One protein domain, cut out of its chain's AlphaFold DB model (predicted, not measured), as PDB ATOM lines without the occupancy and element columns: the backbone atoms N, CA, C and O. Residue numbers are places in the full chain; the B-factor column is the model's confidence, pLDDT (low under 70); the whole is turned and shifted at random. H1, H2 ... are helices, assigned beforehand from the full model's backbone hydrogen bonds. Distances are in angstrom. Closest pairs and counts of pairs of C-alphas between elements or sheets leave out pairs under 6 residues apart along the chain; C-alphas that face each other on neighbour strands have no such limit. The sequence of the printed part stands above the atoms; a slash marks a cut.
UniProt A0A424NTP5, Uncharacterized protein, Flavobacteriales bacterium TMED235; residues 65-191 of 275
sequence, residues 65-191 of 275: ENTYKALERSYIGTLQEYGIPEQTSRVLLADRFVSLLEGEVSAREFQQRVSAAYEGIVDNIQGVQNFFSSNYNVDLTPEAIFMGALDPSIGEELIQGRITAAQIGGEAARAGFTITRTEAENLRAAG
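AT A GLANCE: This is residues 65 to 191 of the 275 residues of an uncharacterized protein of Flavobacteriales bacterium TMED235 (UniProt A0A424NTP5). Look for three long helices, H1, H4 and H7, set in staggered steps along the longest axis, all running nearly the same way, each overlapping the next only in part. Shorter helices cross this stepped line: H2 packs on the later part of H1, H6 on H4, and H5 and H8 both on H7, while H3 lies near H1. The printed part has 127 residues with eight named helices, H1 to H8 in order, and no named strand, and its class is all helix. It is compact, with a radius of gyration of the C-alphas of 15.6 A, yet only just elongated, spanning 52 by 27 by 22 A.

IN THESE COORDINATES: Find C-alpha 65 at (21.778, -51.590, 16.942); from there H1 runs through residue 81, 24.4 A from first to last C-alpha. Next come H2, residues 86 to 94, and H3, residues 97 to 102. At C-alpha 107, (13.738, -38.093, 18.824), H4 begins and runs 22.3 A to residue 122. H5 follows at residues 125 to 136, 16.3 A long, then H6 at residues 142 to 149. H7, the longest, spans residues 156 to 174 and 26.8 A. H8, residues 181 to 189, ends at C-alpha 189, (16.185, -12.913, 36.287).

HOW THE PARTS SIT: Start with the hubs, H4 and H7, which touch three helices each. They touch each other at a shallow tilt of 12 degrees, the same way, closest at the C-alphas of Gly 120 and Ile 163, 6.5 A. With residues 107 to 114 alone H4 touches H1, at a shallow tilt of 17 degrees, the same way; the C-alphas of Thr 78 and Gln 111 come closest, 5.8 A. H6 touches H4 at a steep tilt of 54 degrees, with Ala 117 and Ala 149 closest, their C-alphas 6.3 A apart. H5 touches H7, only just about perpendicular at 73 degrees; the C-alphas of Gly 127 and Gly 170 are closest, 3.6 A. H8 touches H7 at a steep tilt of 65 degrees, closest at the C-alphas of Ala 165 and Ala 184, 4.9 A. H2 touches H1 at a steep tilt of 58 degrees, with the C-alphas of Ile 76 and Ser 89 closest, 5.5 A. H3 touches no helix; it is close to H1 but not clearly touching, with the C-alphas of Glu 72 and Phe 97 closest, 7.8 A. H1 and H7 are apart. The helix packing is mostly crossed, but only just: 2 of 6 touching pairs have a shallow tilt. Every O i to N i+4 pair is within hydrogen-bond range in H1, H2, H3, H5, H7 and H8, against 11 of 12 in H4 and 3 of 4 in H6.

THE WHOLE: The two C-alphas farthest apart, those of Glu 65 and Gly 176, are 53.5 A apart. The printed part has no cut, and no link is long. In the B-factor column, mean pLDDT of the printed part is 71.3; look for values under 70 at residues 117 to 163, among others.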
ATOM      1  N   GLU A  65      21.056 -52.267  18.015       91.75
ATOM      2  CA  GLU A  65      21.778 -51.590  16.942       91.75
ATOM      3  C   GLU A  65      20.822 -50.941  15.927       91.75
ATOM      4  O   GLU A  65      21.082 -49.848  15.419       91.75
ATOM      5  N   ASN A  66      19.663 -51.566  15.696       90.00
ATOM      6  CA  ASN A  66      18.617 -51.025  14.828       90.00
ATOM      7  C   ASN A  66      18.008 -49.747  15.423       90.00
ATOM      8  O   ASN A  66      17.875 -48.744  14.718       90.00
ATOM      9  N   THR A  67      17.664 -49.771  16.712       91.12
ATOM     10  CA  THR A  67      17.112 -48.623  17.438       91.12
ATOM     11  C   THR A  67      18.134 -47.496  17.536       91.12
ATOM     12  O   THR A  67      17.781 -46.348  17.285       91.12
ATOM     13  N   TYR A  68      19.403 -47.812  17.810       92.50
ATOM     14  CA  TYR A  68      20.488 -46.830  17.850       92.50
ATOM     15  C   TYR A  68      20.603 -46.069  16.523       92.50
ATOM     16  O   TYR A  68      20.541 -44.841  16.501       92.50
ATOM     17  N   LYS A  69      20.694 -46.789  15.394       91.12
ATOM     18  CA  LYS A  69      20.794 -46.159  14.068       91.12
ATOM     19  C   LYS A  69      19.512 -45.437  13.661       91.12
ATOM     20  O   LYS A  69      19.576 -44.439  12.948       91.12
ATOM     21  N   ALA A  70      18.343 -45.909  14.091       91.81
ATOM     22  CA  ALA A  70      17.088 -45.198  13.861       91.81
ATOM     23  C   ALA A  70      17.037 -43.862  14.619       91.81
ATOM     24  O   ALA A  70      16.606 -42.862  14.045       91.81
ATOM     25  N   LEU A  71      17.517 -43.832  15.864       92.31
ATOM     26  CA  LEU A  71      17.610 -42.611  16.660       92.31
ATOM     27  C   LEU A  71      18.614 -41.624  16.049       92.31
ATOM     28  O   LEU A  71      18.263 -40.469  15.832       92.31
ATOM     29  N   GLU A  72      19.805 -42.102  15.670       91.56
ATOM     30  CA  GLU A  72      20.825 -41.308  14.969       91.56
ATOM     31  C   GLU A  72      20.247 -40.648  13.706       91.56
ATOM     32  O   GLU A  72      20.339 -39.433  13.532       91.56
ATOM     33  N   ARG A  73      19.568 -41.429  12.852       92.81
ATOM     34  CA  ARG A  73      18.901 -40.907  11.647       92.81
ATOM     35  C   ARG A  73      17.801 -39.898  11.964       92.81
ATOM     36  O   ARG A  73      17.633 -38.953  11.203       92.81
ATOM     37  N   SER A  74      17.065 -40.090  13.056       93.44
ATOM     38  CA  SER A  74      16.003 -39.162  13.459       93.44
ATOM     39  C   SER A  74      16.581 -37.804  13.858       93.44
ATOM     40  O   SER A  74      16.089 -36.781  13.397       93.44
ATOM     41  N   TYR A  75      17.671 -37.783  14.634       91.31
ATOM     42  CA  TYR A  75      18.358 -36.539  14.996       91.31
ATOM     43  C   TYR A  75      18.961 -35.832  13.786       91.31
ATOM     44  O   TYR A  75      18.806 -34.622  13.640       91.31
ATOM     45  N   ILE A  76      19.610 -36.582  12.892       89.50
ATOM     46  CA  ILE A  76      20.116 -36.032  11.630       89.50
ATOM     47  C   ILE A  76      18.965 -35.417  10.826       89.50
ATOM     48  O   ILE A  76      19.088 -34.281  10.383       89.50
ATOM     49  N   GLY A  77      17.841 -36.128  10.703       90.56
ATOM     50  CA  GLY A  77      16.649 -35.648  10.007       90.56
ATOM     51  C   GLY A  77      16.121 -34.337  10.585       90.56
ATOM     52  O   GLY A  77      15.917 -33.391   9.833       90.56
ATOM     53  N   THR A  78      16.005 -34.232  11.913       88.88
ATOM     54  CA  THR A  78      15.656 -32.969  12.582       88.88
ATOM     55  C   THR A  78      16.607 -31.844  12.177       88.88
ATOM     56  O   THR A  78      16.156 -30.773  11.806       88.88
ATOM     57  N   LEU A  79      17.923 -32.060  12.211       80.44
ATOM     58  CA  LEU A  79      18.884 -31.012  11.846       80.44
ATOM     59  C   LEU A  79      18.779 -30.612  10.361       80.44
ATOM     60  O   LEU A  79      18.926 -29.436  10.027       80.44
ATOM     61  N   GLN A  80      18.473 -31.566   9.479       84.00
ATOM     62  CA  GLN A  80      18.235 -31.304   8.058       84.00
ATOM     63  C   GLN A  80      16.971 -30.474   7.808       84.00
ATOM     64  O   GLN A  80      16.987 -29.634   6.908       84.00
ATOM     65  N   GLU A  81      15.909 -30.652   8.604       85.38
ATOM     66  CA  GLU A  81      14.696 -29.815   8.532       85.38
ATOM     67  C   GLU A  81      15.016 -28.326   8.735       85.38
ATOM     68  O   GLU A  81      14.365 -27.469   8.138       85.38
ATOM     69  N   TYR A  82      16.071 -28.018   9.496       74.50
ATOM     70  CA  TYR A  82      16.551 -26.657   9.751       74.50
ATOM     71  C   TYR A  82      17.746 -26.245   8.875       74.50
ATOM     72  O   TYR A  82      18.424 -25.257   9.157       74.50
ATOM     73  N   GLY A  83      17.996 -26.975   7.784       68.88
ATOM     74  CA  GLY A  83      18.968 -26.602   6.755       68.88
ATOM     75  C   GLY A  83      20.407 -27.046   7.014       68.88
ATOM     76  O   GLY A  83      21.293 -26.664   6.249       68.88
ATOM     77  N   ILE A  84      20.666 -27.868   8.037       66.50
ATOM     78  CA  ILE A  84      22.005 -28.417   8.287       66.50
ATOM     79  C   ILE A  84      22.235 -29.629   7.370       66.50
ATOM     80  O   ILE A  84      21.478 -30.599   7.436       66.50
ATOM     81  N   PRO A  85      23.280 -29.634   6.521       75.38
ATOM     82  CA  PRO A  85      23.575 -30.779   5.664       75.38
ATOM     83  C   PRO A  85      23.900 -32.043   6.468       75.38
ATOM     84  O   PRO A  85      24.554 -31.968   7.505       75.38
ATOM     85  N   GLU A  86      23.553 -33.218   5.933       79.31
ATOM     86  CA  GLU A  86      23.745 -34.515   6.607       79.31
ATOM     87  C   GLU A  86      25.171 -34.715   7.137       79.31
ATOM     88  O   GLU A  86      25.369 -35.132   8.278       79.31
ATOM     89  N   GLN A  87      26.175 -34.409   6.311       70.88
ATOM     90  CA  GLN A  87      27.575 -34.585   6.690       70.88
ATOM     91  C   GLN A  87      27.946 -33.709   7.891       70.88
ATOM     92  O   GLN A  87      28.665 -34.156   8.782       70.88
ATOM     93  N   THR A  88      27.416 -32.488   7.941       61.72
ATOM     94  CA  THR A  88      27.590 -31.571   9.066       61.72
ATOM     95  C   THR A  88      26.857 -32.092  10.300       61.72
ATOM     96  O   THR A  88      27.449 -32.146  11.374       61.72
ATOM     97  N   SER A  89      25.616 -32.572  10.160       74.12
ATOM     98  CA  SER A  89      24.849 -33.181  11.256       74.12
ATOM     99  C   SER A  89      25.585 -34.361  11.892       74.12
ATOM    100  O   SER A  89      25.627 -34.470  13.113       74.12
ATOM    101  N   ARG A  90      26.211 -35.225  11.082       73.56
ATOM    102  CA  ARG A  90      27.011 -36.361  11.570       73.56
ATOM    103  C   ARG A  90      28.214 -35.911  12.392       73.56
ATOM    104  O   ARG A  90      28.464 -36.482  13.448       73.56
ATOM    105  N   VAL A  91      28.930 -34.886  11.929       65.50
ATOM    106  CA  VAL A  91      30.071 -34.315  12.659       65.50
ATOM    107  C   VAL A  91      29.614 -33.703  13.985       65.50
ATOM    108  O   VAL A  91      30.199 -34.000  15.019       65.50
ATOM    109  N   LEU A  92      28.536 -32.912  13.975       64.12
ATOM    110  CA  LEU A  92      27.990 -32.279  15.181       64.12
ATOM    111  C   LEU A  92      27.492 -33.303  16.210       64.12
ATOM    112  O   LEU A  92      27.663 -33.116  17.414       64.12
ATOM    113  N   LEU A  93      26.867 -34.383  15.741       74.38
ATOM    114  CA  LEU A  93      26.344 -35.428  16.611       74.38
ATOM    115  C   LEU A  93      27.441 -36.350  17.143       74.38
ATOM    116  O   LEU A  93      27.278 -36.830  18.254       74.38
ATOM    117  N   ALA A  94      28.552 -36.584  16.438       70.75
ATOM    118  CA  ALA A  94      29.585 -37.534  16.874       70.75
ATOM    119  C   ALA A  94      30.034 -37.318  18.336       70.75
ATOM    120  O   ALA A  94      30.073 -38.269  19.116       70.75
ATOM    121  N   ASP A  95      30.255 -36.062  18.733       61.34
ATOM    122  CA  ASP A  95      30.734 -35.703  20.076       61.34
ATOM    123  C   ASP A  95      29.616 -35.518  21.118       61.34
ATOM    124  O   ASP A  95      29.893 -35.311  22.302       61.34
ATOM    125  N   ARG A  96      28.347 -35.511  20.699       71.19
ATOM    126  CA  ARG A  96      27.190 -35.181  21.559       71.19
ATOM    127  C   ARG A  96      26.175 -36.303  21.663       71.19
ATOM    128  O   ARG A  96      25.424 -36.364  22.630       71.19
ATOM    129  N   PHE A  97      26.186 -37.226  20.710       82.56
ATOM    130  CA  PHE A  97      25.264 -38.347  20.651       82.56
ATOM    131  C   PHE A  97      25.377 -39.209  21.902       82.56
ATOM    132  O   PHE A  97      24.359 -39.578  22.468       82.56
ATOM    133  N   VAL A  98      26.598 -39.441  22.399       83.25
ATOM    134  CA  VAL A  98      26.828 -40.159  23.663       83.25
ATOM    135  C   VAL A  98      26.068 -39.505  24.813       83.25
ATOM    136  O   VAL A  98      25.310 -40.179  25.501       83.25
ATOM    137  N   SER A  99      26.196 -38.191  24.980       80.88
ATOM    138  CA  SER A  99      25.522 -37.471  26.058       80.88
ATOM    139  C   SER A  99      23.999 -37.448  25.879       80.88
ATOM    140  O   SER A  99      23.266 -37.553  26.859       80.88
ATOM    141  N   LEU A 100      23.502 -37.361  24.639       84.94
ATOM    142  CA  LEU A 100      22.066 -37.461  24.342       84.94
ATOM    143  C   LEU A 100      21.511 -38.855  24.680       84.94
ATOM    144  O   LEU A 100      20.404 -38.961  25.200       84.94
ATOM    145  N   LEU A 101      22.279 -39.918  24.425       84.88
ATOM    146  CA  LEU A 101      21.922 -41.286  24.816       84.88
ATOM    147  C   LEU A 101      21.951 -41.473  26.335       84.88
ATOM    148  O   LEU A 101      21.112 -42.181  26.884       84.88
ATOM    149  N   GLU A 102      22.933 -40.881  27.014       82.44
ATOM    150  CA  GLU A 102      23.060 -40.940  28.473       82.44
ATOM    151  C   GLU A 102      21.926 -40.208  29.183       82.44
ATOM    152  O   GLU A 102      21.443 -40.698  30.201       82.44
ATOM    153  N   GLY A 103      21.484 -39.080  28.624       82.75
ATOM    154  CA  GLY A 103      20.318 -38.333  29.085       82.75
ATOM    155  C   GLY A 103      18.974 -38.920  28.647       82.75
ATOM    156  O   GLY A 103      17.956 -38.285  28.894       82.75
ATOM    157  N   GLU A 104      18.964 -40.084  27.984       83.44
ATOM    158  CA  GLU A 104      17.760 -40.749  27.456       83.44
ATOM    159  C   GLU A 104      16.883 -39.838  26.577       83.44
ATOM    160  O   GLU A 104      15.660 -39.994  26.510       83.44
ATOM    161  N   VAL A 105      17.513 -38.898  25.866       84.81
ATOM    162  CA  VAL A 105      16.805 -37.940  25.014       84.81
ATOM    163  C   VAL A 105      16.107 -38.702  23.891       84.81
ATOM    164  O   VAL A 105      16.683 -39.585  23.251       84.81
ATOM    165  N   SER A 106      14.837 -38.381  23.652       88.38
ATOM    166  CA  SER A 106      14.062 -38.985  22.563       88.38
ATOM    167  C   SER A 106      14.158 -38.173  21.266       88.38
ATOM    168  O   SER A 106      14.402 -36.970  21.294       88.38
ATOM    169  N   ALA A 107      13.862 -38.793  20.116       89.50
ATOM    170  CA  ALA A 107      13.738 -38.093  18.824       89.50
ATOM    171  C   ALA A 107      12.802 -36.873  18.890       89.50
ATOM    172  O   ALA A 107      13.118 -35.811  18.358       89.50
ATOM    173  N   ARG A 108      11.667 -37.011  19.585       87.81
ATOM    174  CA  ARG A 108      10.685 -35.931  19.740       87.81
ATOM    175  C   ARG A 108      11.205 -34.804  20.625       87.81
ATOM    176  O   ARG A 108      11.016 -33.641  20.295       87.81
ATOM    177  N   GLU A 109      11.838 -35.147  21.740       85.00
ATOM    178  CA  GLU A 109      12.425 -34.161  22.646       85.00
ATOM    179  C   GLU A 109      13.556 -33.391  21.960       85.00
ATOM    180  O   GLU A 109      13.616 -32.168  22.036       85.00
ATOM    181  N   PHE A 110      14.409 -34.097  21.221       86.81
ATOM    182  CA  PHE A 110      15.444 -33.486  20.405       86.81
ATOM    183  C   PHE A 110      14.855 -32.498  19.393       86.81
ATOM    184  O   PHE A 110      15.294 -31.353  19.327       86.81
ATOM    185  N   GLN A 111      13.806 -32.896  18.669       86.25
ATOM    186  CA  GLN A 111      13.100 -32.006  17.750       86.25
ATOM    187  C   GLN A 111      12.546 -30.761  18.452       86.25
ATOM    188  O   GLN A 111      12.700 -29.657  17.938       86.25
ATOM    189  N   GLN A 112      11.945 -30.914  19.635       81.94
ATOM    190  CA  GLN A 112      11.430 -29.789  20.421       81.94
ATOM    191  C   GLN A 112      12.548 -28.830  20.848       81.94
ATOM    192  O   GLN A 112      12.401 -27.620  20.690       81.94
ATOM    193  N   ARG A 113      13.684 -29.361  21.320       77.38
ATOM    194  CA  ARG A 113      14.867 -28.570  21.695       77.38
ATOM    195  C   ARG A 113      15.418 -27.784  20.504       77.38
ATOM    196  O   ARG A 113      15.705 -26.596  20.634       77.38
ATOM    197  N   VAL A 114      15.522 -28.427  19.340       77.38
ATOM    198  CA  VAL A 114      15.998 -27.787  18.105       77.38
ATOM    199  C   VAL A 114      15.010 -26.719  17.616       77.38
ATOM    200  O   VAL A 114      15.444 -25.618  17.285       77.38
ATOM    201  N   SER A 115      13.699 -26.992  17.636       78.62
ATOM    202  CA  SER A 115      12.648 -26.028  17.254       78.62
ATOM    203  C   SER A 115      12.689 -24.779  18.127       78.62
ATOM    204  O   SER A 115      12.748 -23.667  17.610       78.62
ATOM    205  N   ALA A 116      12.737 -24.953  19.451       71.44
ATOM    206  CA  ALA A 116      12.780 -23.842  20.398       71.44
ATOM    207  C   ALA A 116      14.035 -22.975  20.217       71.44
ATOM    208  O   ALA A 116      13.959 -21.746  20.264       71.44
ATOM    209  N   ALA A 117      15.188 -23.607  19.972       66.75
ATOM    210  CA  ALA A 117      16.423 -22.891  19.676       66.75
ATOM    211  C   ALA A 117      16.321 -22.098  18.364       66.75
ATOM    212  O   ALA A 117      16.767 -20.955  18.305       66.75
ATOM    213  N   TYR A 118      15.708 -22.677  17.331       68.19
ATOM    214  CA  TYR A 118      15.551 -22.032  16.031       68.19
ATOM    215  C   TYR A 118      14.566 -20.852  16.069       68.19
ATOM    216  O   TYR A 118      14.906 -19.754  15.627       68.19
ATOM    217  N   GLU A 119      13.376 -21.040  16.647       65.69
ATOM    218  CA  GLU A 119      12.336 -20.006  16.773       65.69
ATOM    219  C   GLU A 119      12.831 -18.782  17.554       65.69
ATOM    220  O   GLU A 119      12.660 -17.647  17.110       65.69
ATOM    221  N   GLY A 120      13.546 -18.992  18.667       56.56
ATOM    222  CA  GLY A 120      14.098 -17.899  19.475       56.56
ATOM    223  C   GLY A 120      15.112 -17.012  18.740       56.56
ATOM    224  O   GLY A 120      15.375 -15.888  19.182       56.56
ATOM    225  N   ILE A 121      15.666 -17.503  17.627       55.00
ATOM    226  CA  ILE A 121      16.744 -16.875  16.860       55.00
ATOM    227  C   ILE A 121      16.228 -16.259  15.564       55.00
ATOM    228  O   ILE A 121      16.631 -15.139  15.244       55.00
ATOM    229  N   VAL A 122      15.326 -16.935  14.845       52.31
ATOM    230  CA  VAL A 122      14.743 -16.422  13.594       52.31
ATOM    231  C   VAL A 122      13.971 -15.121  13.814       52.31
ATOM    232  O   VAL A 122      14.060 -14.217  12.984       52.31
ATOM    233  N   ASP A 123      13.321 -14.957  14.965       54.38
ATOM    234  CA  ASP A 123      12.553 -13.743  15.251       54.38
ATOM    235  C   ASP A 123      13.427 -12.511  15.600       54.38
ATOM    236  O   ASP A 123      12.914 -11.391  15.607       54.38
ATOM    237  N   ASN A 124      14.745 -12.661  15.848       51.00
ATOM    238  CA  ASN A 124      15.629 -11.573  16.332       51.00
ATOM    239  C   ASN A 124      17.061 -11.541  15.750       51.00
ATOM    240  O   ASN A 124      17.980 -10.986  16.367       51.00
ATOM    241  N   ILE A 125      17.244 -12.112  14.557       54.00
ATOM    242  CA  ILE A 125      18.531 -12.485  13.937       54.00
ATOM    243  C   ILE A 125      19.691 -11.495  14.158       54.00
ATOM    244  O   ILE A 125      20.759 -11.920  14.586       54.00
ATOM    245  N   GLN A 126      19.534 -10.189  13.919       56.06
ATOM    246  CA  GLN A 126      20.697  -9.285  13.941       56.06
ATOM    247  C   GLN A 126      21.181  -8.928  15.361       56.06
ATOM    248  O   GLN A 126      22.382  -8.870  15.618       56.06
ATOM    249  N   GLY A 127      20.255  -8.674  16.292       55.28
ATOM    250  CA  GLY A 127      20.593  -8.215  17.645       55.28
ATOM    251  C   GLY A 127      21.144  -9.340  18.520       55.28
ATOM    252  O   GLY A 127      22.132  -9.154  19.226       55.28
ATOM    253  N   VAL A 128      20.543 -10.528  18.416       55.25
ATOM    254  CA  VAL A 128      20.956 -11.725  19.164       55.25
ATOM    255  C   VAL A 128      22.344 -12.194  18.722       55.25
ATOM    256  O   VAL A 128      23.177 -12.510  19.571       55.25
ATOM    257  N   GLN A 129      22.625 -12.170  17.411       55.22
ATOM    258  CA  GLN A 129      23.940 -12.526  16.867       55.22
ATOM    259  C   GLN A 129      25.055 -11.614  17.392       55.22
ATOM    260  O   GLN A 129      26.065 -12.099  17.909       55.22
ATOM    261  N   ASN A 130      24.838 -10.297  17.337       60.00
ATOM    262  CA  ASN A 130      25.808  -9.310  17.812       60.00
ATOM    263  C   ASN A 130      26.047  -9.413  19.324       60.00
ATOM    264  O   ASN A 130      27.189  -9.293  19.777       60.00
ATOM    265  N   PHE A 131      24.988  -9.659  20.104       58.59
ATOM    266  CA  PHE A 131      25.090  -9.766  21.555       58.59
ATOM    267  C   PHE A 131      25.947 -10.960  21.973       58.59
ATOM    268  O   PHE A 131      26.846 -10.813  22.796       58.59
ATOM    269  N   PHE A 132      25.716 -12.131  21.383       51.56
ATOM    270  CA  PHE A 132      26.470 -13.339  21.708       51.56
ATOM    271  C   PHE A 132      27.936 -13.267  21.269       51.56
ATOM    272  O   PHE A 132      28.811 -13.623  22.058       51.56
ATOM    273  N   SER A 133      28.212 -12.759  20.062       55.59
ATOM    274  CA  SER A 133      29.591 -12.558  19.591       55.59
ATOM    275  C   SER A 133      30.360 -11.625  20.534       55.59
ATOM    276  O   SER A 133      31.432 -11.983  21.020       55.59
ATOM    277  N   SER A 134      29.747 -10.501  20.923       55.84
ATOM    278  CA  SER A 134      30.390  -9.492  21.777       55.84
ATOM    279  C   SER A 134      30.524  -9.906  23.248       55.84
ATOM    280  O   SER A 134      31.457  -9.471  23.917       55.84
ATOM    281  N   ASN A 135      29.603 -10.722  23.776       46.59
ATOM    282  CA  ASN A 135      29.512 -10.993  25.219       46.59
ATOM    283  C   ASN A 135      29.901 -12.414  25.640       46.59
ATOM    284  O   ASN A 135      30.178 -12.652  26.816       46.59
ATOM    285  N   TYR A 136      29.908 -13.365  24.708       47.41
ATOM    286  CA  TYR A 136      30.289 -14.753  24.973       47.41
ATOM    287  C   TYR A 136      31.540 -15.170  24.193       47.41
ATOM    288  O   TYR A 136      32.043 -16.265  24.426       47.41
ATOM    289  N   ASN A 137      32.077 -14.295  23.330       45.88
ATOM    290  CA  ASN A 137      33.256 -14.556  22.501       45.88
ATOM    291  C   ASN A 137      33.073 -15.794  21.596       45.88
ATOM    292  O   ASN A 137      34.004 -16.565  21.364       45.88
ATOM    293  N   VAL A 138      31.834 -15.999  21.134       44.97
ATOM    294  CA  VAL A 138      31.416 -17.089  20.248       44.97
ATOM    295  C   VAL A 138      30.838 -16.472  18.984       44.97
ATOM    296  O   VAL A 138      29.819 -15.785  19.047       44.97
ATOM    297  N   ASP A 139      31.444 -16.748  17.831       43.44
ATOM    298  CA  ASP A 139      30.814 -16.447  16.546       43.44
ATOM    299  C   ASP A 139      29.582 -17.342  16.376       43.44
ATOM    300  O   ASP A 139      29.694 -18.557  16.184       43.44
ATOM    301  N   LEU A 140      28.390 -16.745  16.473       45.09
ATOM    302  CA  LEU A 140      27.131 -17.440  16.214       45.09
ATOM    303  C   LEU A 140      26.954 -17.666  14.715       45.09
ATOM    304  O   LEU A 140      26.195 -16.982  14.030       45.09
ATOM    305  N   THR A 141      27.642 -18.680  14.215       49.09
ATOM    306  CA  THR A 141      27.167 -19.405  13.043       49.09
ATOM    307  C   THR A 141      25.892 -20.171  13.429       49.09
ATOM    308  O   THR A 141      25.726 -20.525  14.606       49.09
ATOM    309  N   PRO A 142      24.969 -20.439  12.487       46.12
ATOM    310  CA  PRO A 142      23.854 -21.358  12.719       46.12
ATOM    311  C   PRO A 142      24.315 -22.648  13.415       46.12
ATOM    312  O   PRO A 142      23.698 -23.105  14.368       46.12
ATOM    313  N   GLU A 143      25.478 -23.172  13.044       43.22
ATOM    314  CA  GLU A 143      26.109 -24.348  13.633       43.22
ATOM    315  C   GLU A 143      26.452 -24.171  15.126       43.22
ATOM    316  O   GLU A 143      26.171 -25.067  15.921       43.22
ATOM    317  N   ALA A 144      26.995 -23.021  15.546       46.16
ATOM    318  CA  ALA A 144      27.323 -22.738  16.952       46.16
ATOM    319  C   ALA A 144      26.084 -22.550  17.841       46.16
ATOM    320  O   ALA A 144      26.074 -22.945  19.008       46.16
ATOM    321  N   ILE A 145      25.024 -21.995  17.259       49.31
ATOM    322  CA  ILE A 145      23.690 -21.906  17.853       49.31
ATOM    323  C   ILE A 145      23.143 -23.305  18.157       49.31
ATOM    324  O   ILE A 145      22.704 -23.579  19.278       49.31
ATOM    325  N   PHE A 146      23.222 -24.210  17.177       51.78
ATOM    326  CA  PHE A 146      22.787 -25.588  17.358       51.78
ATOM    327  C   PHE A 146      23.668 -26.311  18.385       51.78
ATOM    328  O   PHE A 146      23.127 -27.003  19.239       51.78
ATOM    329  N   MET A 147      24.988 -26.083  18.421       49.03
ATOM    330  CA  MET A 147      25.875 -26.698  19.427       49.03
ATOM    331  C   MET A 147      25.458 -26.428  20.886       49.03
ATOM    332  O   MET A 147      25.652 -27.303  21.727       49.03
ATOM    333  N   GLY A 148      24.868 -25.266  21.192       52.16
ATOM    334  CA  GLY A 148      24.363 -24.945  22.535       52.16
ATOM    335  C   GLY A 148      23.034 -25.628  22.889       52.16
ATOM    336  O   GLY A 148      22.823 -25.984  24.045       52.16
ATOM    337  N   ALA A 149      22.159 -25.848  21.904       49.97
ATOM    338  CA  ALA A 149      20.907 -26.598  22.070       49.97
ATOM    339  C   ALA A 149      21.128 -28.123  22.149       49.97
ATOM    340  O   ALA A 149      20.292 -28.855  22.680       49.97
ATOM    341  N   LEU A 150      22.262 -28.590  21.617       50.69
ATOM    342  CA  LEU A 150      22.691 -29.988  21.572       50.69
ATOM    343  C   LEU A 150      23.444 -30.452  22.833       50.69
ATOM    344  O   LEU A 150      23.817 -31.622  22.902       50.69
ATOM    345  N   ASP A 151      23.692 -29.575  23.813       53.16
ATOM    346  CA  ASP A 151      24.363 -29.926  25.072       53.16
ATOM    347  C   ASP A 151      23.338 -30.354  26.149       53.16
ATOM    348  O   ASP A 151      22.616 -29.509  26.683       53.16
ATOM    349  N   PRO A 152      23.257 -31.648  26.514       44.38
ATOM    350  CA  PRO A 152      22.300 -32.135  27.507       44.38
ATOM    351  C   PRO A 152      22.699 -31.813  28.956       44.38
ATOM    352  O   PRO A 152      21.878 -31.995  29.853       44.38
ATOM    353  N   SER A 153      23.923 -31.326  29.209       44.19
ATOM    354  CA  SER A 153      24.318 -30.809  30.529       44.19
ATOM    355  C   SER A 153      23.700 -29.438  30.828       44.19
ATOM    356  O   SER A 153      23.633 -29.011  31.983       44.19
ATOM    357  N   ILE A 154      23.202 -28.759  29.791       46.69
ATOM    358  CA  ILE A 154      22.493 -27.490  29.884       46.69
ATOM    359  C   ILE A 154      20.992 -27.806  29.916       46.69
ATOM    360  O   ILE A 154      20.393 -28.195  28.915       46.69
ATOM    361  N   GLY A 155      20.378 -27.671  31.094       42.00
ATOM    362  CA  GLY A 155      18.939 -27.895  31.266       42.00
ATOM    363  C   GLY A 155      18.084 -26.952  30.407       42.00
ATOM    364  O   GLY A 155      18.515 -25.849  30.070       42.00
ATOM    365  N   GLU A 156      16.853 -27.365  30.090       48.84
ATOM    366  CA  GLU A 156      15.892 -26.599  29.275       48.84
ATOM    367  C   GLU A 156      15.713 -25.157  29.780       48.84
ATOM    368  O   GLU A 156      15.771 -24.209  29.001       48.84
ATOM    369  N   GLU A 157      15.615 -24.977  31.098       49.97
ATOM    370  CA  GLU A 157      15.499 -23.665  31.744       49.97
ATOM    371  C   GLU A 157      16.737 -22.776  31.527       49.97
ATOM    372  O   GLU A 157      16.620 -21.563  31.354       49.97
ATOM    373  N   LEU A 158      17.932 -23.371  31.476       51.38
ATOM    374  CA  LEU A 158      19.177 -22.643  31.237       51.38
ATOM    375  C   LEU A 158      19.303 -22.222  29.768       51.38
ATOM    376  O   LEU A 158      19.769 -21.114  29.495       51.38
ATOM    377  N   ILE A 159      18.856 -23.063  28.829       54.56
ATOM    378  CA  ILE A 159      18.783 -22.720  27.400       54.56
ATOM    379  C   ILE A 159      17.790 -21.573  27.199       54.56
ATOM    380  O   ILE A 159      18.163 -20.525  26.668       54.56
ATOM    381  N   GLN A 160      16.559 -21.728  27.694       60.47
ATOM    382  CA  GLN A 160      15.515 -20.704  27.603       60.47
ATOM    383  C   GLN A 160      15.944 -19.396  28.271       60.47
ATOM    384  O   GLN A 160      15.722 -18.303  27.739       60.47
ATOM    385  N   GLY A 161      16.635 -19.495  29.408       63.97
ATOM    386  CA  GLY A 161      17.171 -18.341  30.102       63.97
ATOM    387  C   GLY A 161      18.215 -17.585  29.275       63.97
ATOM    388  O   GLY A 161      18.131 -16.364  29.149       63.97
ATOM    389  N   ARG A 162      19.164 -18.290  28.649       66.12
ATOM    390  CA  ARG A 162      20.180 -17.669  27.782       66.12
ATOM    391  C   ARG A 162      19.578 -17.049  26.523       66.12
ATOM    392  O   ARG A 162      19.990 -15.956  26.145       66.12
ATOM    393  N   ILE A 163      18.589 -17.704  25.910       68.31
ATOM    394  CA  ILE A 163      17.855 -17.154  24.761       68.31
ATOM    395  C   ILE A 163      17.171 -15.846  25.162       68.31
ATOM    396  O   ILE A 163      17.363 -14.830  24.501       68.31
ATOM    397  N   THR A 164      16.451 -15.843  26.285       70.19
ATOM    398  CA  THR A 164      15.754 -14.648  26.777       70.19
ATOM    399  C   THR A 164      16.736 -13.508  27.068       70.19
ATOM    400  O   THR A 164      16.515 -12.383  26.629       70.19
ATOM    401  N   ALA A 165      17.863 -13.782  27.737       75.88
ATOM    402  CA  ALA A 165      18.898 -12.773  27.982       75.88
ATOM    403  C   ALA A 165      19.459 -12.196  26.668       75.88
ATOM    404  O   ALA A 165      19.588 -10.984  26.517       75.88
ATOM    405  N   ALA A 166      19.725 -13.042  25.674       71.81
ATOM    406  CA  ALA A 166      20.208 -12.575  24.382       71.81
ATOM    407  C   ALA A 166      19.164 -11.765  23.602       71.81
ATOM    408  O   ALA A 166      19.521 -10.799  22.929       71.81
ATOM    409  N   GLN A 167      17.879 -12.107  23.713       75.69
ATOM    410  CA  GLN A 167      16.788 -11.310  23.152       75.69
ATOM    411  C   GLN A 167      16.724  -9.916  23.795       75.69
ATOM    412  O   GLN A 167      16.588  -8.928  23.077       75.69
ATOM    413  N   ILE A 168      16.897  -9.814  25.119       84.44
ATOM    414  CA  ILE A 168      16.994  -8.527  25.835       84.44
ATOM    415  C   ILE A 168      18.183  -7.711  25.308       84.44
ATOM    416  O   ILE A 168      18.017  -6.550  24.932       84.44
ATOM    417  N   GLY A 169      19.363  -8.331  25.215       80.81
ATOM    418  CA  GLY A 169      20.561  -7.695  24.665       80.81
ATOM    419  C   GLY A 169      20.402  -7.245  23.211       80.81
ATOM    420  O   GLY A 169      20.854  -6.163  22.839       80.81
ATOM    421  N   GLY A 170      19.695  -8.027  22.395       79.44
ATOM    422  CA  GLY A 170      19.367  -7.668  21.018       79.44
ATOM    423  C   GLY A 170      18.436  -6.458  20.911       79.44
ATOM    424  O   GLY A 170      18.622  -5.621  20.027       79.44
ATOM    425  N   GLU A 171      17.467  -6.320  21.819       87.31
ATOM    426  CA  GLU A 171      16.589  -5.145  21.887       87.31
ATOM    427  C   GLU A 171      17.349  -3.882  22.326       87.31
ATOM    428  O   GLU A 171      17.115  -2.813  21.757       87.31
ATOM    429  N   ALA A 172      18.309  -4.008  23.250       86.62
ATOM    430  CA  ALA A 172      19.216  -2.917  23.618       86.62
ATOM    431  C   ALA A 172      20.054  -2.457  22.416       86.62
ATOM    432  O   ALA A 172      20.052  -1.275  22.067       86.62
ATOM    433  N   ALA A 173      20.686  -3.410  21.720       83.62
ATOM    434  CA  ALA A 173      21.483  -3.150  20.522       83.62
ATOM    435  C   ALA A 173      20.665  -2.457  19.427       83.62
ATOM    436  O   ALA A 173      21.133  -1.510  18.797       83.62
ATOM    437  N   ARG A 174      19.411  -2.878  19.234       82.81
ATOM    438  CA  ARG A 174      18.496  -2.259  18.269       82.81
ATOM    439  C   ARG A 174      18.177  -0.798  18.602       82.81
ATOM    440  O   ARG A 174      17.988   0.001  17.690       82.81
ATOM    441  N   ALA A 175      18.136  -0.450  19.884       88.69
ATOM    442  CA  ALA A 175      17.960   0.919  20.358       88.69
ATOM    443  C   ALA A 175      19.268   1.742  20.367       88.69
ATOM    444  O   ALA A 175      19.244   2.923  20.708       88.69
ATOM    445  N   GLY A 176      20.397   1.156  19.947       86.62
ATOM    446  CA  GLY A 176      21.706   1.814  19.907       86.62
ATOM    447  C   GLY A 176      22.505   1.698  21.206       86.62
ATOM    448  O   GLY A 176      23.512   2.387  21.359       86.62
ATOM    449  N   PHE A 177      22.084   0.833  22.128       90.81
ATOM    450  CA  PHE A 177      22.763   0.597  23.396       90.81
ATOM    451  C   PHE A 177      23.581  -0.689  23.375       90.81
ATOM    452  O   PHE A 177      23.225  -1.664  22.720       90.81
ATOM    453  N   THR A 178      24.665  -0.716  24.142       87.06
ATOM    454  CA  THR A 178      25.409  -1.948  24.418       87.06
ATOM    455  C   THR A 178      25.233  -2.278  25.888       87.06
ATOM    456  O   THR A 178      25.488  -1.420  26.726       87.06
ATOM    457  N   ILE A 179      24.797  -3.501  26.186       84.50
ATOM    458  CA  ILE A 179      24.745  -4.032  27.550       84.50
ATOM    459  C   ILE A 179      25.629  -5.274  27.637       84.50
ATOM    460  O   ILE A 179      25.884  -5.951  26.634       84.50
ATOM    461  N   THR A 180      26.089  -5.567  28.840       82.88
ATOM    462  CA  THR A 180      26.877  -6.743  29.173       82.88
ATOM    463  C   THR A 180      25.999  -7.985  29.305       82.88
ATOM    464  O   THR A 180      24.787  -7.924  29.534       82.88
ATOM    465  N   ARG A 181      26.643  -9.153  29.237       74.62
ATOM    466  CA  ARG A 181      26.042 -10.439  29.611       74.62
ATOM    467  C   ARG A 181      25.333 -10.387  30.965       74.62
ATOM    468  O   ARG A 181      24.198 -10.840  31.077       74.62
ATOM    469  N   THR A 182      26.023  -9.877  31.982       81.00
ATOM    470  CA  THR A 182      25.538  -9.877  33.365       81.00
ATOM    471  C   THR A 182      24.273  -9.035  33.501       81.00
ATOM    472  O   THR A 182      23.313  -9.478  34.124       81.00
ATOM    473  N   GLU A 183      24.222  -7.865  32.860       84.75
ATOM    474  CA  GLU A 183      23.024  -7.019  32.854       84.75
ATOM    475  C   GLU A 183      21.840  -7.727  32.190       84.75
ATOM    476  O   GLU A 183      20.757  -7.794  32.769       84.75
ATOM    477  N   ALA A 184      22.041  -8.334  31.019       83.12
ATOM    478  CA  ALA A 184      20.982  -9.075  30.336       83.12
ATOM    479  C   ALA A 184      20.466 -10.270  31.162       83.12
ATOM    480  O   ALA A 184      19.259 -10.526  31.217       83.12
ATOM    481  N   GLU A 185      21.366 -10.994  31.834       80.19
ATOM    482  CA  GLU A 185      21.015 -12.110  32.718       80.19
ATOM    483  C   GLU A 185      20.249 -11.642  33.967       80.19
ATOM    484  O   GLU A 185      19.294 -12.317  34.364       80.19
ATOM    485  N   ASN A 186      20.610 -10.485  34.534       86.94
ATOM    486  CA  ASN A 186      19.913  -9.861  35.661       86.94
ATOM    487  C   ASN A 186      18.505  -9.398  35.273       86.94
ATOM    488  O   ASN A 186      17.550  -9.666  35.997       86.94
ATOM    489  N   LEU A 187      18.349  -8.764  34.109       90.88
ATOM    490  CA  LEU A 187      17.046  -8.324  33.603       90.88
ATOM    491  C   LEU A 187      16.118  -9.508  33.345       90.88
ATOM    492  O   LEU A 187      14.958  -9.510  33.755       90.88
ATOM    493  N   ARG A 188      16.649 -10.571  32.741       88.19
ATOM    494  CA  ARG A 188      15.931 -11.837  32.600       88.19
ATOM    495  C   ARG A 188      15.556 -12.428  33.961       88.19
ATOM    496  O   ARG A 188      14.435 -12.897  34.125       88.19
ATOM    497  N   ALA A 189      16.469 -12.427  34.935       85.12
ATOM    498  CA  ALA A 189      16.185 -12.913  36.287       85.12
ATOM    499  C   ALA A 189      15.097 -12.078  36.990       85.12
ATOM    500  O   ALA A 189      14.320 -12.628  37.765       85.12
ATOM    501  N   ALA A 190      14.989 -10.789  36.655       88.12
ATOM    502  CA  ALA A 190      13.904  -9.900  37.068       88.12
ATOM    503  C   ALA A 190      12.578 -10.147  36.316       88.12
ATOM    504  O   ALA A 190      11.583  -9.474  36.572       88.12
ATOM    505  N   GLY A 191      12.540 -11.118  35.398       88.75
ATOM    506  CA  GLY A 191      11.343 -11.508  34.660       88.75
ATOM    507  C   GLY A 191      11.080 -10.693  33.396       88.75
ATOM    508  O   GLY A 191       9.976 -10.780  32.857       88.75
TER     509      GLY A 191